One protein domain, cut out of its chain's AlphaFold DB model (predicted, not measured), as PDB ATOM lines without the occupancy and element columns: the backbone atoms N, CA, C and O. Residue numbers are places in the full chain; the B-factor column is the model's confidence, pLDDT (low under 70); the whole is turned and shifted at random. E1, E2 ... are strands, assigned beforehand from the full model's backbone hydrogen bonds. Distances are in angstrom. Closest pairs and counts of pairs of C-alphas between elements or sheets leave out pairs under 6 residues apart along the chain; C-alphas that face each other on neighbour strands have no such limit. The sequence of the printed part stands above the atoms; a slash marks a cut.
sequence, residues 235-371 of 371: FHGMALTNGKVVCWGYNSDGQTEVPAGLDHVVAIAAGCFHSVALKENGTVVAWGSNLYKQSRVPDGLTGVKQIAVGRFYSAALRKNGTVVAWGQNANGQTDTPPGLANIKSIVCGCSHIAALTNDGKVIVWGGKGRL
ATOM      1  N   PHE A 235     -52.869 -41.222 -15.354       78.62
ATOM      2  CA  PHE A 235     -52.257 -42.471 -14.876       78.62
ATOM      3  C   PHE A 235     -50.775 -42.362 -14.473       78.62
ATOM      4  O   PHE A 235     -50.173 -43.360 -14.063       78.62
ATOM      5  N   HIS A 236     -50.167 -41.180 -14.596       86.88
ATOM      6  CA  HIS A 236     -48.758 -40.948 -14.273       86.88
ATOM      7  C   HIS A 236     -48.561 -39.602 -13.572       86.88
ATOM      8  O   HIS A 236     -49.316 -38.654 -13.799       86.88
ATOM      9  N   GLY A 237     -47.528 -39.530 -12.738       90.50
ATOM     10  CA  GLY A 237     -47.095 -38.314 -12.063       90.50
ATOM     11  C   GLY A 237     -45.756 -37.829 -12.603       90.50
ATOM     12  O   GLY A 237     -44.952 -38.615 -13.110       90.50
ATOM     13  N   MET A 238     -45.526 -36.525 -12.483       94.62
ATOM     14  CA  MET A 238     -44.289 -35.857 -12.871       94.62
ATOM     15  C   MET A 238     -43.828 -34.920 -11.753       94.62
ATOM     16  O   MET A 238     -44.637 -34.211 -11.151       94.62
ATOM     17  N   ALA A 239     -42.519 -34.853 -11.526       95.12
ATOM     18  CA  ALA A 239     -41.871 -33.846 -10.695       95.12
ATOM     19  C   ALA A 239     -40.802 -33.107 -11.500       95.12
ATOM     20  O   ALA A 239     -39.997 -33.716 -12.206       95.12
ATOM     21  N   LEU A 240     -40.772 -31.786 -11.348       95.19
ATOM     22  CA  LEU A 240     -39.702 -30.925 -11.834       95.19
ATOM     23  C   LEU A 240     -38.712 -30.690 -10.693       95.19
ATOM     24  O   LEU A 240     -39.051 -30.018  -9.720       95.19
ATOM     25  N   THR A 241     -37.490 -31.199 -10.821       92.00
ATOM     26  CA  THR A 241     -36.408 -31.054  -9.836       92.00
ATOM     27  C   THR A 241     -35.178 -30.446 -10.498       92.00
ATOM     28  O   THR A 241     -34.627 -31.019 -11.430       92.00
ATOM     29  N   ASN A 242     -34.751 -29.263 -10.046       88.94
ATOM     30  CA  ASN A 242     -33.502 -28.625 -10.495       88.94
ATOM     31  C   ASN A 242     -33.290 -28.606 -12.028       88.94
ATOM     32  O   ASN A 242     -32.197 -28.871 -12.518       88.94
ATOM     33  N   GLY A 243     -34.348 -28.321 -12.798       91.56
ATOM     34  CA  GLY A 243     -34.292 -28.293 -14.266       91.56
ATOM     35  C   GLY A 243     -34.400 -29.662 -14.950       91.56
ATOM     36  O   GLY A 243     -34.361 -29.724 -16.174       91.56
ATOM     37  N   LYS A 244     -34.561 -30.751 -14.196       95.06
ATOM     38  CA  LYS A 244     -34.788 -32.118 -14.686       95.06
ATOM     39  C   LYS A 244     -36.205 -32.588 -14.378       95.06
ATOM     40  O   LYS A 244     -36.867 -32.070 -13.479       95.06
ATOM     41  N   VAL A 245     -36.653 -33.607 -15.104       96.44
ATOM     42  CA  VAL A 245     -37.976 -34.215 -14.930       96.44
ATOM     43  C   VAL A 245     -37.821 -35.638 -14.416       96.44
ATOM     44  O   VAL A 245     -36.984 -36.389 -14.911       96.44
ATOM     45  N   VAL A 246     -38.646 -36.004 -13.440       95.38
ATOM     46  CA  VAL A 246     -38.824 -37.390 -12.998       95.38
ATOM     47  C   VAL A 246     -40.288 -37.759 -13.189       95.38
ATOM     48  O   VAL A 246     -41.162 -37.024 -12.735       95.38
ATOM     49  N   CYS A 247     -40.547 -38.891 -13.843       93.94
ATOM     50  CA  CYS A 247     -41.890 -39.421 -14.061       93.94
ATOM     51  C   CYS A 247     -42.053 -40.786 -13.388       93.94
ATOM     52  O   CYS A 247     -41.090 -41.538 -13.250       93.94
ATOM     53  N   TRP A 248     -43.281 -41.119 -13.002       91.00
ATOM     54  CA  TRP A 248     -43.628 -42.419 -12.424       91.00
ATOM     55  C   TRP A 248     -45.085 -42.781 -12.713       91.00
ATOM     56  O   TRP A 248     -45.890 -41.928 -13.081       91.00
ATOM     57  N   GLY A 249     -45.443 -44.045 -12.495       85.75
ATOM     58  CA  GLY A 249     -46.792 -44.561 -12.729       85.75
ATOM     59  C   GLY A 249     -46.880 -45.401 -14.000       85.75
ATOM     60  O   GLY A 249     -45.932 -46.096 -14.360       85.75
ATOM     61  N   TYR A 250     -48.046 -45.387 -14.641       83.31
ATOM     62  CA  TYR A 250     -48.330 -46.211 -15.814       83.31
ATOM     63  C   TYR A 250     -47.477 -45.799 -17.025       83.31
ATOM     64  O   TYR A 250     -47.407 -44.612 -17.339       83.31
ATOM     65  N   ASN A 251     -46.868 -46.774 -17.712       87.81
ATOM     66  CA  ASN A 251     -45.876 -46.531 -18.771       87.81
ATOM     67  C   ASN A 251     -46.030 -47.419 -20.030       87.81
ATOM     68  O   ASN A 251     -45.041 -47.781 -20.659       87.81
ATOM     69  N   SER A 252     -47.236 -47.846 -20.420       87.69
ATOM     70  CA  SER A 252     -47.369 -48.706 -21.620       87.69
ATOM     71  C   SER A 252     -47.012 -48.018 -22.937       87.69
ATOM     72  O   SER A 252     -46.761 -48.703 -23.930       87.69
ATOM     73  N   ASP A 253     -47.036 -46.687 -22.948       87.94
ATOM     74  CA  ASP A 253     -46.840 -45.841 -24.120       87.94
ATOM     75  C   ASP A 253     -45.542 -45.024 -24.024       87.94
ATOM     76  O   ASP A 253     -45.326 -44.130 -24.839       87.94
ATOM     77  N   GLY A 254     -44.695 -45.290 -23.023       93.12
ATOM     78  CA  GLY A 254     -43.465 -44.538 -22.780       93.12
ATOM     79  C   GLY A 254     -43.683 -43.175 -22.112       93.12
ATOM     80  O   GLY A 254     -42.785 -42.344 -22.111       93.12
ATOM     81  N   GLN A 255     -44.861 -42.885 -21.546       93.19
ATOM     82  CA  GLN A 255     -45.159 -41.591 -20.912       93.19
ATOM     83  C   GLN A 255     -44.298 -41.281 -19.674       93.19
ATOM     84  O   GLN A 255     -44.162 -40.119 -19.301       93.19
ATOM     85  N   THR A 256     -43.673 -42.280 -19.053       94.50
ATOM     86  CA  THR A 256     -42.690 -42.074 -17.979       94.50
ATOM     87  C   THR A 256     -41.241 -42.184 -18.458       94.50
ATOM     88  O   THR A 256     -40.328 -42.017 -17.652       94.50
ATOM     89  N   GLU A 257     -41.002 -42.444 -19.746       96.50
ATOM     90  CA  GLU A 257     -39.665 -42.523 -20.346       96.50
ATOM     91  C   GLU A 257     -39.168 -41.119 -20.695       96.50
ATOM     92  O   GLU A 257     -39.296 -40.645 -21.823       96.50
ATOM     93  N   VAL A 258     -38.630 -40.428 -19.688       97.62
ATOM     94  CA  VAL A 258     -38.085 -39.075 -19.849       97.62
ATOM     95  C   VAL A 258     -36.991 -39.081 -20.932       97.62
ATOM     96  O   VAL A 258     -36.018 -39.827 -20.790       97.62
ATOM     97  N   PRO A 259     -37.105 -38.254 -21.992       97.81
ATOM     98  CA  PRO A 259     -36.121 -38.220 -23.070       97.81
ATOM     99  C   PRO A 259     -34.698 -37.948 -22.572       97.81
ATOM    100  O   PRO A 259     -34.469 -37.066 -21.737       97.81
ATOM    101  N   ALA A 260     -33.727 -38.684 -23.118       95.62
ATOM    102  CA  ALA A 260     -32.318 -38.502 -22.785       95.62
ATOM    103  C   ALA A 260     -31.863 -37.062 -23.084       95.62
ATOM    104  O   ALA A 260     -32.173 -36.504 -24.135       95.62
ATOM    105  N   GLY A 261     -31.130 -36.456 -22.147       93.31
ATOM    106  CA  GLY A 261     -30.659 -35.072 -22.277       93.31
ATOM    107  C   GLY A 261     -31.724 -33.998 -22.021       93.31
ATOM    108  O   GLY A 261     -31.455 -32.818 -22.241       93.31
ATOM    109  N   LEU A 262     -32.926 -34.359 -21.546       97.31
ATOM    110  CA  LEU A 262     -33.901 -33.363 -21.106       97.31
ATOM    111  C   LEU A 262     -33.424 -32.671 -19.817       97.31
ATOM    112  O   LEU A 262     -33.430 -33.246 -18.729       97.31
ATOM    113  N   ASP A 263     -33.037 -31.410 -19.960       96.44
ATOM    114  CA  ASP A 263     -32.553 -30.529 -18.902       96.44
ATOM    115  C   ASP A 263     -33.137 -29.111 -19.044       96.44
ATOM    116  O   ASP A 263     -33.919 -28.845 -19.961       96.44
ATOM    117  N   HIS A 264     -32.773 -28.198 -18.134       97.25
ATOM    118  CA  HIS A 264     -33.223 -26.796 -18.111       97.25
ATOM    119  C   HIS A 264     -34.747 -26.630 -18.247       97.25
ATOM    120  O   HIS A 264     -35.243 -25.685 -18.865       97.25
ATOM    121  N   VAL A 265     -35.508 -27.577 -17.699       98.38
ATOM    122  CA  VAL A 265     -36.970 -27.555 -17.698       98.38
ATOM    123  C   VAL A 265     -37.473 -26.535 -16.676       98.38
ATOM    124  O   VAL A 265     -36.976 -26.453 -15.554       98.38
ATOM    125  N   VAL A 266     -38.479 -25.757 -17.067       97.94
ATOM    126  CA  VAL A 266     -39.115 -24.724 -16.235       97.94
ATOM    127  C   VAL A 266     -40.602 -24.977 -15.999       97.94
ATOM    128  O   VAL A 266     -41.151 -24.457 -15.032       97.94
ATOM    129  N   ALA A 267     -41.256 -25.800 -16.825       98.19
ATOM    130  CA  ALA A 267     -42.626 -26.247 -16.583       98.19
ATOM    131  C   ALA A 267     -42.863 -27.667 -17.108       98.19
ATOM    132  O   ALA A 267     -42.214 -28.108 -18.058       98.19
ATOM    133  N   ILE A 268     -43.816 -28.359 -16.486       98.25
ATOM    134  CA  ILE A 268     -44.238 -29.724 -16.815       98.25
ATOM    135  C   ILE A 268     -45.765 -29.793 -16.862       98.25
ATOM    136  O   ILE A 268     -46.441 -29.086 -16.115       98.25
ATOM    137  N   ALA A 269     -46.298 -30.642 -17.732       97.00
ATOM    138  CA  ALA A 269     -47.723 -30.910 -17.856       97.00
ATOM    139  C   ALA A 269     -47.943 -32.361 -18.312       97.00
ATOM    140  O   ALA A 269     -47.212 -32.863 -19.167       97.00
ATOM    141  N   ALA A 270     -48.950 -33.026 -17.750       93.94
ATOM    142  CA  ALA A 270     -49.241 -34.434 -18.000       93.94
ATOM    143  C   ALA A 270     -50.671 -34.610 -18.529       93.94
ATOM    144  O   ALA A 270     -51.625 -34.168 -17.894       93.94
ATOM    145  N   GLY A 271     -50.817 -35.241 -19.695       91.88
ATOM    146  CA  GLY A 271     -52.115 -35.658 -20.228       91.88
ATOM    147  C   GLY A 271     -52.472 -37.087 -19.805       91.88
ATOM    148  O   GLY A 271     -51.939 -37.624 -18.833       91.88
ATOM    149  N   CYS A 272     -53.333 -37.753 -20.576       87.50
ATOM    150  CA  CYS A 272     -53.768 -39.117 -20.256       87.50
ATOM    151  C   CYS A 272     -52.620 -40.141 -20.377       87.50
ATOM    152  O   CYS A 272     -52.277 -40.838 -19.423       87.50
ATOM    153  N   PHE A 273     -51.971 -40.163 -21.546       88.12
ATOM    154  CA  PHE A 273     -50.875 -41.085 -21.882       88.12
ATOM    155  C   PHE A 273     -49.657 -40.378 -22.495       88.12
ATOM    156  O   PHE A 273     -48.883 -40.998 -23.217       88.12
ATOM    157  N   HIS A 274     -49.508 -39.069 -22.280       95.81
ATOM    158  CA  HIS A 274     -48.368 -38.296 -22.778       95.81
ATOM    159  C   HIS A 274     -47.936 -37.249 -21.753       95.81
ATOM    160  O   HIS A 274     -48.741 -36.801 -20.932       95.81
ATOM    161  N   SER A 275     -46.670 -36.868 -21.827       98.25
ATOM    162  CA  SER A 275     -46.028 -35.862 -20.987       98.25
ATOM    163  C   SER A 275     -45.487 -34.734 -21.859       98.25
ATOM    164  O   SER A 275     -45.065 -34.965 -22.994       98.25
ATOM    165  N   VAL A 276     -45.477 -33.517 -21.317       98.56
ATOM    166  CA  VAL A 276     -44.949 -32.318 -21.975       98.56
ATOM    167  C   VAL A 276     -44.084 -31.535 -20.993       98.56
ATOM    168  O   VAL A 276     -44.471 -31.300 -19.847       98.56
ATOM    169  N   ALA A 277     -42.917 -31.095 -21.452       98.69
ATOM    170  CA  ALA A 277     -42.005 -30.228 -20.723       98.69
ATOM    171  C   ALA A 277     -41.693 -28.965 -21.532       98.69
ATOM    172  O   ALA A 277     -41.531 -29.007 -22.753       98.69
ATOM    173  N   LEU A 278     -41.574 -27.842 -20.830       98.75
ATOM    174  CA  LEU A 278     -41.116 -26.563 -21.362       98.75
ATOM    175  C   LEU A 278     -39.715 -26.281 -20.827       98.75
ATOM    176  O   LEU A 278     -39.524 -26.232 -19.611       98.75
ATOM    177  N   LYS A 279     -38.757 -26.062 -21.724       98.56
ATOM    178  CA  LYS A 279     -37.401 -25.616 -21.391       98.56
ATOM    179  C   LYS A 279     -37.333 -24.097 -21.230       98.56
ATOM    180  O   LYS A 279     -38.127 -23.362 -21.816       98.56
ATOM    181  N   GLU A 280     -36.343 -23.624 -20.478       97.81
ATOM    182  CA  GLU A 280     -36.086 -22.200 -20.207       97.81
ATOM    183  C   GLU A 280     -35.908 -21.363 -21.485       97.81
ATOM    184  O   GLU A 280     -36.398 -20.236 -21.589       97.81
ATOM    185  N   ASN A 281     -35.288 -21.948 -22.511       97.56
ATOM    186  CA  ASN A 281     -35.109 -21.323 -23.823       97.56
ATOM    187  C   ASN A 281     -36.410 -21.233 -24.657       97.56
ATOM    188  O   ASN A 281     -36.402 -20.686 -25.760       97.56
ATOM    189  N   GLY A 282     -37.537 -21.745 -24.152       98.00
ATOM    190  CA  GLY A 282     -38.831 -21.746 -24.831       98.00
ATOM    191  C   GLY A 282     -39.049 -22.909 -25.803       98.00
ATOM    192  O   GLY A 282     -40.008 -22.859 -26.577       98.00
ATOM    193  N   THR A 283     -38.183 -23.927 -25.793       98.38
ATOM    194  CA  THR A 283     -38.384 -25.199 -26.508       98.38
ATOM    195  C   THR A 283     -39.365 -26.090 -25.746       98.38
ATOM    196  O   THR A 283     -39.289 -26.204 -24.523       98.38
ATOM    197  N   VAL A 284     -40.261 -26.761 -26.472       98.75
ATOM    198  CA  VAL A 284     -41.183 -27.763 -25.917       98.75
ATOM    199  C   VAL A 284     -40.708 -29.159 -26.300       98.75
ATOM    200  O   VAL A 284     -40.330 -29.392 -27.445       98.75
ATOM    201  N   VAL A 285     -40.755 -30.085 -25.345       98.62
ATOM    202  CA  VAL A 285     -40.484 -31.510 -25.556       98.62
ATOM    203  C   VAL A 285     -41.704 -32.292 -25.091       98.62
ATOM    204  O   VAL A 285     -42.178 -32.076 -23.979       98.62
ATOM    205  N   ALA A 286     -42.218 -33.190 -25.929       98.50
ATOM    206  CA  ALA A 286     -43.341 -34.059 -25.595       98.50
ATOM    207  C   ALA A 286     -42.980 -35.521 -25.877       98.50
ATOM    208  O   ALA A 286     -42.256 -35.810 -26.828       98.50
ATOM    209  N   TRP A 287     -43.457 -36.437 -25.036       98.56
ATOM    210  CA  TRP A 287     -43.169 -37.872 -25.138       98.56
ATOM    211  C   TRP A 287     -44.331 -38.713 -24.596       98.56
ATOM    212  O   TRP A 287     -45.304 -38.184 -24.050       98.56
ATOM    213  N   GLY A 288     -44.250 -40.027 -24.787       97.62
ATOM    214  CA  GLY A 288     -45.342 -40.962 -24.533       97.62
ATOM    215  C   GLY A 288     -46.177 -41.245 -25.783       97.62
ATOM    216  O   GLY A 288     -45.698 -41.120 -26.916       97.62
ATOM    217  N   SER A 289     -47.449 -41.591 -25.576       94.81
ATOM    218  CA  SER A 289     -48.367 -42.015 -26.636       94.81
ATOM    219  C   SER A 289     -48.446 -41.000 -27.769       94.81
ATOM    220  O   SER A 289     -48.587 -39.798 -27.542       94.81
ATOM    221  N   ASN A 290     -48.405 -41.501 -29.003       94.38
ATOM    222  CA  ASN A 290     -48.435 -40.680 -30.212       94.38
ATOM    223  C   ASN A 290     -49.588 -41.038 -31.163       94.38
ATOM    224  O   ASN A 290     -49.558 -40.669 -32.335       94.38
ATOM    225  N   LEU A 291     -50.602 -41.765 -30.679       93.56
ATOM    226  CA  LEU A 291     -51.722 -42.254 -31.499       93.56
ATOM    227  C   LEU A 291     -52.463 -41.136 -32.251       93.56
ATOM    228  O   LEU A 291     -52.907 -41.332 -33.378       93.56
ATOM    229  N   TYR A 292     -52.545 -39.950 -31.652       92.25
ATOM    230  CA  TYR A 292     -53.170 -38.758 -32.218       92.25
ATOM    231  C   TYR A 292     -52.158 -37.660 -32.541       92.25
ATOM    232  O   TYR A 292     -52.547 -36.513 -32.726       92.25
ATOM    233  N   LYS A 293     -50.862 -37.988 -32.633       97.00
ATOM    234  CA  LYS A 293     -49.757 -37.029 -32.814       97.00
ATOM    235  C   LYS A 293     -49.498 -36.121 -31.601       97.00
ATOM    236  O   LYS A 293     -48.843 -35.095 -31.743       97.00
ATOM    237  N   GLN A 294     -50.003 -36.457 -30.414       95.50
ATOM    238  CA  GLN A 294     -49.929 -35.596 -29.227       95.50
ATOM    239  C   GLN A 294     -48.518 -35.448 -28.636       95.50
ATOM    240  O   GLN A 294     -48.233 -34.429 -28.013       95.50
ATOM    241  N   SER A 295     -47.607 -36.393 -28.892       97.12
ATOM    242  CA  SER A 295     -46.184 -36.245 -28.559       97.12
ATOM    243  C   SER A 295     -45.339 -35.681 -29.711       97.12
ATOM    244  O   SER A 295     -44.163 -35.378 -29.524       97.12
ATOM    245  N   ARG A 296     -45.925 -35.446 -30.896       97.06
ATOM    246  CA  ARG A 296     -45.246 -34.800 -32.028       97.06
ATOM    247  C   ARG A 296     -45.373 -33.278 -31.939       97.06
ATOM    248  O   ARG A 296     -46.302 -32.693 -32.494       97.06
ATOM    249  N   VAL A 297     -44.415 -32.649 -31.261       98.25
ATOM    250  CA  VAL A 297     -44.295 -31.183 -31.204       98.25
ATOM    251  C   VAL A 297     -44.197 -30.610 -32.632       98.25
ATOM    252  O   VAL A 297     -43.396 -31.121 -33.415       98.25
ATOM    253  N   PRO A 298     -44.995 -29.585 -33.002       98.06
ATOM    254  CA  PRO A 298     -44.944 -28.982 -34.332       98.06
ATOM    255  C   PRO A 298     -43.569 -28.404 -34.682       98.06
ATOM    256  O   PRO A 298     -42.950 -27.712 -33.867       98.06
ATOM    257  N   ASP A 299     -43.134 -28.632 -35.922       96.25
ATOM    258  CA  ASP A 299     -41.864 -28.117 -36.430       96.25
ATOM    259  C   ASP A 299     -41.827 -26.579 -36.344       96.25
ATOM    260  O   ASP A 299     -42.807 -25.887 -36.633       96.25
ATOM    261  N   GLY A 300     -40.697 -26.029 -35.893       94.38
ATOM    262  CA  GLY A 300     -40.529 -24.582 -35.712       94.38
ATOM    263  C   GLY A 300     -41.257 -23.983 -34.498       94.38
ATOM    264  O   GLY A 300     -41.280 -22.756 -34.340       94.38
ATOM    265  N   LEU A 301     -41.846 -24.792 -33.605       97.88
ATOM    266  CA  LEU A 301     -42.387 -24.284 -32.342       97.88
ATOM    267  C   LEU A 301     -41.263 -23.790 -31.420       97.88
ATOM    268  O   LEU A 301     -40.550 -24.566 -30.791       97.88
ATOM    269  N   THR A 302     -41.142 -22.471 -31.312       96.81
ATOM    270  CA  THR A 302     -40.168 -21.791 -30.456       96.81
ATOM    271  C   THR A 302     -40.826 -20.658 -29.671       96.81
ATOM    272  O   THR A 302     -41.981 -20.290 -29.921       96.81
ATOM    273  N   GLY A 303     -40.088 -20.108 -28.703       97.81
ATOM    274  CA  GLY A 303     -40.522 -18.945 -27.934       97.81
ATOM    275  C   GLY A 303     -41.748 -19.217 -27.066       97.81
ATOM    276  O   GLY A 303     -42.552 -18.310 -26.865       97.81
ATOM    277  N   VAL A 304     -41.927 -20.442 -26.573       98.75
ATOM    278  CA  VAL A 304     -43.050 -20.808 -25.699       98.75
ATOM    279  C   VAL A 304     -42.833 -20.244 -24.291       98.75
ATOM    280  O   VAL A 304     -41.714 -20.241 -23.782       98.75
ATOM    281  N   LYS A 305     -43.902 -19.722 -23.672       98.31
ATOM    282  CA  LYS A 305     -43.917 -19.251 -22.272       98.31
ATOM    283  C   LYS A 305     -44.842 -20.057 -21.361       98.31
ATOM    284  O   LYS A 305     -44.683 -20.002 -20.150       98.31
ATOM    285  N   GLN A 306     -45.811 -20.776 -21.924       98.62
ATOM    286  CA  GLN A 306     -46.725 -21.628 -21.168       98.62
ATOM    287  C   GLN A 306     -47.106 -22.848 -22.010       98.62
ATOM    288  O   GLN A 306     -47.327 -22.728 -23.215       98.62
ATOM    289  N   ILE A 307     -47.210 -24.000 -21.352       98.69
ATOM    290  CA  ILE A 307     -47.776 -25.236 -21.895       98.69
ATOM    291  C   ILE A 307     -49.066 -25.574 -21.144       98.69
ATOM    292  O   ILE A 307     -49.192 -25.283 -19.955       98.69
ATOM    293  N   ALA A 308     -50.014 -26.178 -21.846       97.69
ATOM    294  CA  ALA A 308     -51.217 -26.776 -21.286       97.69
ATOM    295  C   ALA A 308     -51.508 -28.076 -22.041       97.69
ATOM    296  O   ALA A 308     -51.179 -28.208 -23.221       97.69
ATOM    297  N   VAL A 309     -52.095 -29.051 -21.358       95.81
ATOM    298  CA  VAL A 309     -52.381 -30.372 -21.923       95.81
ATOM    299  C   VAL A 309     -53.832 -30.712 -21.659       95.81
ATOM    300  O   VAL A 309     -54.320 -30.550 -20.543       95.81
ATOM    301  N   GLY A 310     -54.526 -31.151 -22.700       93.25
ATOM    302  CA  GLY A 310     -55.799 -31.833 -22.540       93.25
ATOM    303  C   GLY A 310     -55.584 -33.339 -22.503       93.25
ATOM    304  O   GLY A 310     -54.465 -33.842 -22.377       93.25
ATOM    305  N   ARG A 311     -56.667 -34.097 -22.677       88.75
ATOM    306  CA  ARG A 311     -56.615 -35.554 -22.516       88.75
ATOM    307  C   ARG A 311     -55.676 -36.235 -23.521       88.75
ATOM    308  O   ARG A 311     -54.817 -37.031 -23.140       88.75
ATOM    309  N   PHE A 312     -55.809 -35.876 -24.797       93.12
ATOM    310  CA  PHE A 312     -55.069 -36.470 -25.923       93.12
ATOM    311  C   PHE A 312     -54.495 -35.421 -26.885       93.12
ATOM    312  O   PHE A 312     -54.272 -35.702 -28.061       93.12
ATOM    313  N   TYR A 313     -54.318 -34.189 -26.417       96.25
ATOM    314  CA  TYR A 313     -53.776 -33.088 -27.205       96.25
ATOM    315  C   TYR A 313     -53.000 -32.138 -26.289       96.25
ATOM    316  O   TYR A 313     -53.158 -32.163 -25.067       96.25
ATOM    317  N   SER A 314     -52.167 -31.305 -26.891       98.38
ATOM    318  CA  SER A 314     -51.304 -30.344 -26.218       98.38
ATOM    319  C   SER A 314     -51.490 -28.955 -26.816       98.38
ATOM    320  O   SER A 314     -51.849 -28.809 -27.987       98.38
ATOM    321  N   ALA A 315     -51.223 -27.932 -26.013       98.44
ATOM    322  CA  ALA A 315     -51.254 -26.540 -26.415       98.44
ATOM    323  C   ALA A 315     -50.060 -25.777 -25.832       98.44
ATOM    324  O   ALA A 315     -49.626 -26.004 -24.701       98.44
ATOM    325  N   ALA A 316     -49.539 -24.839 -26.611       98.62
ATOM    326  CA  ALA A 316     -48.442 -23.969 -26.234       98.62
ATOM    327  C   ALA A 316     -48.806 -22.515 -26.526       98.62
ATOM    328  O   ALA A 316     -49.235 -22.171 -27.629       98.62
ATOM    329  N   LEU A 317     -48.584 -21.651 -25.542       98.75
ATOM    330  CA  LEU A 317     -48.691 -20.206 -25.677       98.75
ATOM    331  C   LEU A 317     -47.291 -19.619 -25.854       98.75
ATOM    332  O   LEU A 317     -46.416 -19.763 -24.992       98.75
ATOM    333  N   ARG A 318     -47.087 -18.925 -26.971       98.38
ATOM    334  CA  ARG A 318     -45.841 -18.230 -27.295       98.38
ATOM    335  C   ARG A 318     -45.724 -16.889 -26.566       98.38
ATOM    336  O   ARG A 318     -46.716 -16.258 -26.197       98.38
ATOM    337  N   LYS A 319     -44.487 -16.418 -26.394       97.44
ATOM    338  CA  LYS A 319     -44.135 -15.111 -25.812       97.44
ATOM    339  C   LYS A 319     -44.789 -13.950 -26.567       97.44
ATOM    340  O   LYS A 319     -45.200 -12.988 -25.933       97.44
ATOM    341  N   ASN A 320     -44.971 -14.087 -27.882       95.88
ATOM    342  CA  ASN A 320     -45.669 -13.114 -28.731       95.88
ATOM    343  C   ASN A 320     -47.209 -13.131 -28.593       95.88
ATOM    344  O   ASN A 320     -47.890 -12.413 -29.317       95.88
ATOM    345  N   GLY A 321     -47.773 -13.956 -27.706       96.25
ATOM    346  CA  GLY A 321     -49.215 -14.003 -27.449       96.25
ATOM    347  C   GLY A 321     -50.035 -14.839 -28.434       96.25
ATOM    348  O   GLY A 321     -51.258 -14.752 -28.384       96.25
ATOM    349  N   THR A 322     -49.402 -15.636 -29.303       97.12
ATOM    350  CA  THR A 322     -50.080 -16.612 -30.183       97.12
ATOM    351  C   THR A 322     -50.133 -18.004 -29.548       97.12
ATOM    352  O   THR A 322     -49.279 -18.351 -28.727       97.12
ATOM    353  N   VAL A 323     -51.120 -18.815 -29.932       98.19
ATOM    354  CA  VAL A 323     -51.306 -20.188 -29.432       98.19
ATOM    355  C   VAL A 323     -51.070 -21.186 -30.561       98.19
ATOM    356  O   VAL A 323     -51.434 -20.931 -31.705       98.19
ATOM    357  N   VAL A 324     -50.447 -22.317 -30.241       98.12
ATOM    358  CA  VAL A 324     -50.320 -23.474 -31.134       98.12
ATOM    359  C   VAL A 324     -50.820 -24.699 -30.388       98.12
ATOM    360  O   VAL A 324     -50.348 -24.972 -29.286       98.12
ATOM    361  N   ALA A 325     -51.743 -25.443 -30.986       98.19
ATOM    362  CA  ALA A 325     -52.263 -26.690 -30.439       98.19
ATOM    363  C   ALA A 325     -52.036 -27.849 -31.419       98.19
ATOM    364  O   ALA A 325     -52.061 -27.657 -32.635       98.19
ATOM    365  N   TRP A 326     -51.789 -29.050 -30.898       98.44
ATOM    366  CA  TRP A 326     -51.536 -30.258 -31.690       98.44
ATOM    367  C   TRP A 326     -51.994 -31.513 -30.943       98.44
ATOM    368  O   TRP A 326     -52.198 -31.491 -29.731       98.44
ATOM    369  N   GLY A 327     -52.159 -32.621 -31.663       97.88
ATOM    370  CA  GLY A 327     -52.707 -33.863 -31.123       97.88
ATOM    371  C   GLY A 327     -54.110 -34.162 -31.657       97.88
ATOM    372  O   GLY A 327     -54.441 -33.801 -32.789       97.88
ATOM    373  N   GLN A 328     -54.935 -34.815 -30.834       94.69
ATOM    374  CA  GLN A 328     -56.313 -35.172 -31.179       94.69
ATOM    375  C   GLN A 328     -57.139 -33.942 -31.556       94.69
ATOM    376  O   GLN A 328     -57.115 -32.956 -30.828       94.69
ATOM    377  N   ASN A 329     -57.918 -34.031 -32.640       92.69
ATOM    378  CA  ASN A 329     -58.711 -32.907 -33.158       92.69
ATOM    379  C   ASN A 329     -60.156 -33.265 -33.547       92.69
ATOM    380  O   ASN A 329     -60.796 -32.561 -34.320       92.69
ATOM    381  N   ALA A 330     -60.696 -34.375 -33.040       88.19
ATOM    382  CA  ALA A 330     -62.049 -34.806 -33.403       88.19
ATOM    383  C   ALA A 330     -63.154 -33.791 -33.039       88.19
ATOM    384  O   ALA A 330     -64.228 -33.846 -33.630       88.19
ATOM    385  N   ASN A 331     -62.894 -32.867 -32.105       85.12
ATOM    386  CA  ASN A 331     -63.832 -31.829 -31.668       85.12
ATOM    387  C   ASN A 331     -63.356 -30.404 -32.016       85.12
ATOM    388  O   ASN A 331     -63.872 -29.433 -31.462       85.12
ATOM    389  N   GLY A 332     -62.347 -30.260 -32.884       90.56
ATOM    390  CA  GLY A 332     -61.768 -28.964 -33.253       90.56
ATOM    391  C   GLY A 332     -60.877 -28.328 -32.178       90.56
ATOM    392  O   GLY A 332     -60.614 -27.130 -32.228       90.56
ATOM    393  N   GLN A 333     -60.435 -29.082 -31.163       92.06
ATOM    394  CA  GLN A 333     -59.601 -28.547 -30.075       92.06
ATOM    395  C   GLN A 333     -58.233 -28.026 -30.530       92.06
ATOM    396  O   GLN A 333     -57.647 -27.187 -29.846       92.06
ATOM    397  N   THR A 334     -57.716 -28.491 -31.672       95.38
ATOM    398  CA  THR A 334     -56.454 -27.996 -32.237       95.38
ATOM    399  C   THR A 334     -56.657 -27.023 -33.398       95.38
ATOM    400  O   THR A 334     -55.683 -26.413 -33.845       95.38
ATOM    401  N   ASP A 335     -57.909 -26.768 -33.804       95.00
ATOM    402  CA  ASP A 335     -58.291 -25.743 -34.784       95.00
ATOM    403  C   ASP A 335     -58.193 -24.345 -34.152       95.00
ATOM    404  O   ASP A 335     -59.191 -23.696 -33.832       95.00
ATOM    405  N   THR A 336     -56.959 -23.893 -33.922       94.88
ATOM    406  CA  THR A 336     -56.692 -22.591 -33.303       94.88
ATOM    407  C   THR A 336     -57.303 -21.473 -34.163       94.88
ATOM    408  O   THR A 336     -56.997 -21.411 -35.358       94.88
ATOM    409  N   PRO A 337     -58.139 -20.579 -33.592       93.38
ATOM    410  CA  PRO A 337     -58.794 -19.523 -34.353       93.38
ATOM    411  C   PRO A 337     -57.801 -18.643 -35.132       93.38
ATOM    412  O   PRO A 337     -56.811 -18.178 -34.551       93.38
ATOM    413  N   PRO A 338     -58.053 -18.363 -36.425       90.06
ATOM    414  CA  PRO A 338     -57.234 -17.433 -37.193       90.06
ATOM    415  C   PRO A 338     -57.180 -16.049 -36.536       90.06
ATOM    416  O   PRO A 338     -58.192 -15.540 -36.060       90.06
ATOM    417  N   GLY A 339     -55.996 -15.431 -36.509       88.81
ATOM    418  CA  GLY A 339     -55.807 -14.098 -35.923       88.81
ATOM    419  C   GLY A 339     -55.784 -14.054 -34.390       88.81
ATOM    420  O   GLY A 339     -55.732 -12.963 -33.823       88.81
ATOM    421  N   LEU A 340     -55.794 -15.204 -33.702       92.44
ATOM    422  CA  LEU A 340     -55.683 -15.254 -32.243       92.44
ATOM    423  C   LEU A 340     -54.339 -14.670 -31.772       92.44
ATOM    424  O   LEU A 340     -53.268 -15.220 -32.040       92.44
ATOM    425  N   ALA A 341     -54.408 -13.564 -31.034       92.62
ATOM    426  CA  ALA A 341     -53.255 -12.828 -30.524       92.62
ATOM    427  C   ALA A 341     -53.542 -12.249 -29.131       92.62
ATOM    428  O   ALA A 341     -54.663 -12.325 -28.626       92.62
ATOM    429  N   ASN A 342     -52.525 -11.639 -28.509       95.38
ATOM    430  CA  ASN A 342     -52.623 -10.992 -27.193       95.38
ATOM    431  C   ASN A 342     -53.089 -11.928 -26.067       95.38
ATOM    432  O   ASN A 342     -53.740 -11.493 -25.112       95.38
ATOM    433  N   ILE A 343     -52.745 -13.213 -26.164       98.00
ATOM    434  CA  ILE A 343     -53.110 -14.206 -25.159       98.00
ATOM    435  C   ILE A 343     -52.183 -14.105 -23.940       98.00
ATOM    436  O   ILE A 343     -50.947 -14.172 -24.024       98.00
ATOM    437  N   LYS A 344     -52.819 -13.939 -22.781       97.56
ATOM    438  CA  LYS A 344     -52.201 -13.885 -21.459       97.56
ATOM    439  C   LYS A 344     -51.910 -15.287 -20.941       97.56
ATOM    440  O   LYS A 344     -50.775 -15.547 -20.546       97.56
ATOM    441  N   SER A 345     -52.912 -16.166 -20.976       98.25
ATOM    442  CA  SER A 345     -52.812 -17.546 -20.496       98.25
ATOM    443  C   SER A 345     -53.776 -18.485 -21.219       98.25
ATOM    444  O   SER A 345     -54.817 -18.053 -21.710       98.25
ATOM    445  N   ILE A 346     -53.449 -19.775 -21.229       98.31
ATOM    446  CA  ILE A 346     -54.300 -20.853 -21.754       98.31
ATOM    447  C   ILE A 346     -54.567 -21.920 -20.688       98.31
ATOM    448  O   ILE A 346     -53.714 -22.168 -19.835       98.31
ATOM    449  N   VAL A 347     -55.734 -22.558 -20.758       97.62
ATOM    450  CA  VAL A 347     -56.071 -23.791 -20.033       97.62
ATOM    451  C   VAL A 347     -56.722 -24.787 -20.990       97.62
ATOM    452  O   VAL A 347     -57.380 -24.397 -21.955       97.62
ATOM    453  N   CYS A 348     -56.535 -26.073 -20.718       95.62
ATOM    454  CA  CYS A 348     -57.072 -27.163 -21.522       95.62
ATOM    455  C   CYS A 348     -58.094 -27.947 -20.704       95.62
ATOM    456  O   CYS A 348     -57.775 -28.416 -19.615       95.62
ATOM    457  N   GLY A 349     -59.300 -28.105 -21.245       92.25
ATOM    458  CA  GLY A 349     -60.215 -29.159 -20.823       92.25
ATOM    459  C   GLY A 349     -59.931 -30.461 -21.572       92.25
ATOM    460  O   GLY A 349     -58.961 -30.567 -22.338       92.25
ATOM    461  N   CYS A 350     -60.802 -31.458 -21.419       89.44
ATOM    462  CA  CYS A 350     -60.606 -32.742 -22.105       89.44
ATOM    463  C   CYS A 350     -60.716 -32.625 -23.631       89.44
ATOM    464  O   CYS A 350     -60.010 -33.345 -24.344       89.44
ATOM    465  N   SER A 351     -61.560 -31.719 -24.130       88.06
ATOM    466  CA  SER A 351     -61.869 -31.586 -25.559       88.06
ATOM    467  C   SER A 351     -61.915 -30.143 -26.079       88.06
ATOM    468  O   SER A 351     -62.302 -29.939 -27.228       88.06
ATOM    469  N   HIS A 352     -61.501 -29.150 -25.286       93.25
ATOM    470  CA  HIS A 352     -61.512 -27.728 -25.656       93.25
ATOM    471  C   HIS A 352     -60.375 -26.946 -24.993       93.25
ATOM    472  O   HIS A 352     -59.881 -27.326 -23.932       93.25
ATOM    473  N   ILE A 353     -60.007 -25.818 -25.595       96.25
ATOM    474  CA  ILE A 353     -59.040 -24.865 -25.043       96.25
ATOM    475  C   ILE A 353     -59.779 -23.578 -24.695       96.25
ATOM    476  O   ILE A 353     -60.569 -23.077 -25.498       96.25
ATOM    477  N   ALA A 354     -59.485 -23.023 -23.522       96.69
ATOM    478  CA  ALA A 354     -59.885 -21.674 -23.151       96.69
ATOM    479  C   ALA A 354     -58.647 -20.781 -23.024       96.69
ATOM    480  O   ALA A 354     -57.672 -21.122 -22.349       96.69
ATOM    481  N   ALA A 355     -58.689 -19.621 -23.670       97.38
ATOM    482  CA  ALA A 355     -57.636 -18.622 -23.644       97.38
ATOM    483  C   ALA A 355     -58.141 -17.324 -23.008       97.38
ATOM    484  O   ALA A 355     -59.215 -16.825 -23.345       97.38
ATOM    485  N   LEU A 356     -57.330 -16.770 -22.111       97.56
ATOM    486  CA  LEU A 356     -57.520 -15.456 -21.509       97.56
ATOM    487  C   LEU A 356     -56.653 -14.451 -22.260       97.56
ATOM    488  O   LEU A 356     -55.439 -14.637 -22.363       97.56
ATOM    489  N   THR A 357     -57.250 -13.381 -22.761       96.12
ATOM    490  CA  THR A 357     -56.528 -12.280 -23.406       96.12
ATOM    491  C   THR A 357     -55.984 -11.287 -22.372       96.12
ATOM    492  O   THR A 357     -56.419 -11.246 -21.219       96.12
ATOM    493  N   ASN A 358     -55.025 -10.451 -22.775       93.12
ATOM    494  CA  ASN A 358     -54.456  -9.408 -21.911       93.12
ATOM    495  C   ASN A 358     -55.495  -8.367 -21.445       93.12
ATOM    496  O   ASN A 358     -55.341  -7.824 -20.354       93.12
ATOM    497  N   ASP A 359     -56.555  -8.122 -22.226       91.19
ATOM    498  CA  ASP A 359     -57.678  -7.236 -21.875       91.19
ATOM    499  C   ASP A 359     -58.779  -7.935 -21.046       91.19
ATOM    500  O   ASP A 359     -59.811  -7.337 -20.746       91.19
ATOM    501  N   GLY A 360     -58.563  -9.187 -20.627       90.75
ATOM    502  CA  GLY A 360     -59.456  -9.901 -19.712       90.75
ATOM    503  C   GLY A 360     -60.696 -10.520 -20.364       90.75
ATOM    504  O   GLY A 360     -61.657 -10.811 -19.646       90.75
ATOM    505  N   LYS A 361     -60.692 -10.706 -21.691       92.88
ATOM    506  CA  LYS A 361     -61.709 -11.463 -22.439       92.88
ATOM    507  C   LYS A 361     -61.344 -12.944 -22.501       92.88
ATOM    508  O   LYS A 361     -60.181 -13.325 -22.362       92.88
ATOM    509  N   VAL A 362     -62.349 -13.778 -22.748       95.50
ATOM    510  CA  VAL A 362     -62.184 -15.230 -22.854       95.50
ATOM    511  C   VAL A 362     -62.570 -15.700 -24.247       95.50
ATOM    512  O   VAL A 362     -63.630 -15.348 -24.758       95.50
ATOM    513  N   ILE A 363     -61.706 -16.511 -24.849       94.12
ATOM    514  CA  ILE A 363     -61.934 -17.154 -26.143       94.12
ATOM    515  C   ILE A 363     -61.859 -18.660 -25.919       94.12
ATOM    516  O   ILE A 363     -60.890 -19.147 -25.342       94.12
ATOM    517  N   VAL A 364     -62.875 -19.394 -26.370       94.00
ATOM    518  CA  VAL A 364     -62.940 -20.856 -26.255       94.00
ATOM    519  C   VAL A 364     -63.139 -21.465 -27.636       94.00
ATOM    520  O   VAL A 364     -63.953 -20.978 -28.420       94.00
ATOM    521  N   TRP A 365     -62.400 -22.529 -27.931       92.94
ATOM    522  CA  TRP A 365     -62.574 -23.338 -29.137       92.94
ATOM    523  C   TRP A 365     -62.329 -24.815 -28.828       92.94
ATOM    524  O   TRP A 365     -61.822 -25.177 -27.767       92.94
ATOM    525  N   GLY A 366     -62.711 -25.680 -29.761       89.31
ATOM    526  CA  GLY A 366     -62.884 -27.099 -29.484       89.31
ATOM    527  C   GLY A 366     -64.266 -27.411 -28.911       89.31
ATOM    528  O   GLY A 366     -65.158 -26.565 -28.919       89.31
ATOM    529  N   GLY A 367     -64.455 -28.652 -28.469       78.12
ATOM    530  CA  GLY A 367     -65.722 -29.167 -27.940       78.12
ATOM    531  C   GLY A 367     -66.855 -29.285 -28.971       78.12
ATOM    532  O   GLY A 367     -67.951 -29.719 -28.632       78.12
ATOM    533  N   LYS A 368     -66.622 -28.923 -30.240       65.06
ATOM    534  CA  LYS A 368     -67.654 -28.932 -31.281       65.06
ATOM    535  C   LYS A 368     -67.926 -30.353 -31.775       65.06
ATOM    536  O   LYS A 368     -67.047 -30.986 -32.354       65.06
ATOM    537  N   GLY A 369     -69.184 -30.786 -31.708       43.94
ATOM    538  CA  GLY A 369     -69.770 -31.467 -32.862       43.94
ATOM    539  C   GLY A 369     -69.958 -30.419 -33.961       43.94
ATOM    540  O   GLY A 369     -70.437 -29.325 -33.670       43.94
ATOM    541  N   ARG A 370     -69.518 -30.683 -35.197       28.16
ATOM    542  CA  ARG A 370     -69.899 -29.829 -36.336       28.16
ATOM    543  C   ARG A 370     -71.435 -29.743 -36.370       28.16
ATOM    544  O   ARG A 370     -72.069 -30.787 -36.224       28.16
ATOM    545  N   LEU A 371     -71.967 -28.518 -36.479       28.14
ATOM    546  CA  LEU A 371     -73.389 -28.252 -36.731       28.14
ATOM    547  C   LEU A 371     -73.866 -29.005 -37.974       28.14
ATOM    548  O   LEU A 371     -73.046 -29.116 -38.919       28.14
TER     549      LEU A 371
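AT A GLANCE: This is residues 235 to 371 of the 371 residues of the protein "Alpha-tubulin suppressor" of Chitinophaga sp. YR627 (UniProt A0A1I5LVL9). Four small antiparallel sheets stand one after another like blades in an open fan, an arc of a propeller that does not close into a ring. The first strand of each sheet, E1, E3, E6 and E9, lies along the inner edge of the fan, the sheets spread apart towards E5, E8 and E11, and long links lead from the last strand of one sheet to the first of the next. The printed part has 137 residues with no named helix and eleven named strands, E1 to E11 in chain order, in antiparallel sheets ordered E1 - E2, E3 - E4 - E5, E6 - E7 - E8 and E9 - E10 - E11. The class is all strand, though the strands hold 63 of the 137 residues, under half. The whole is compact, with a radius of gyration of the C-alphas of 14.4 A, and spans 40 by 31 by 24 A.

IN THESE COORDINATES: Find C-alpha 236 at (-48.758, -40.948, -14.273); there E1 begins, residues 236 to 241, 16.4 A long. E2, residues 244 to 249, runs back over 17.4 A. Past a long stretch, look for E3 at residues 265 to 270, then E4 at 274 to 279, 16.8 A long, and E5 at 284 to 288. The next sheet begins at C-alpha 304, at (-43.050, -20.808, -25.699), with E6, residues 304 to 309; E7 follows at 313 to 318, 16.8 A long, and E8 at 323 to 327. Last come E9 at residues 343 to 348, E10 at 352 to 357, 16.4 A long, and E11 at 362 to 366, which ends at C-alpha 366, (-62.884, -27.099, -29.484).

HOW THE PARTS SIT: Start with the hairpin of E1 and E2, antiparallel at 159 degrees, where N 239 and O 246 are 2.8 A apart, within hydrogen-bond range. E3, E4 and E5 form a meander, each strand the antiparallel neighbour of the one before; look at N 269 and O 276, 2.9 A, and at N 277 and O 285, 2.8 A. E6, E7 and E8 form another meander, with N 308 and O 315 at 2.9 A and N 316 and O 324 at 2.8 A. The third meander is E9, E10 and E11, with N 347 and O 354 at 2.9 A and N 355 and O 363 at 2.8 A. Together these are a stack of sheets, face to face in turn. From the sheet E1 E2 to the sheet E3 E4 E5 the best planes are 32 degrees apart, and the closest C-alphas of E1 and E3 are those of Leu 240 and Ile 268, 6.8 A. From there to the sheet E6 E7 E8 the planes are 34 degrees apart, and the closest C-alphas of E3 and E6 are those of Ala 269 and Val 309, 6.2 A. To the sheet E9 E10 E11 the planes are 35 degrees apart, and the closest C-alphas of E6 and E9 are those of Val 309 and Cys 348, 5.7 A. E5 and E8 are apart, and so are E1 and E11.

THE WHOLE: The two C-alphas farthest apart are those of Asn 242 and Leu 371, 47.7 A. The printed part has no cut, and Leu 371 is the chain's last residue. Three links are long, at residues 250 to 264, 289 to 303 and 328 to 342, each of 15 residues; the other links are tight. The mean pLDDT of the printed part is 93.1, and residues 368 to 371 are under 70.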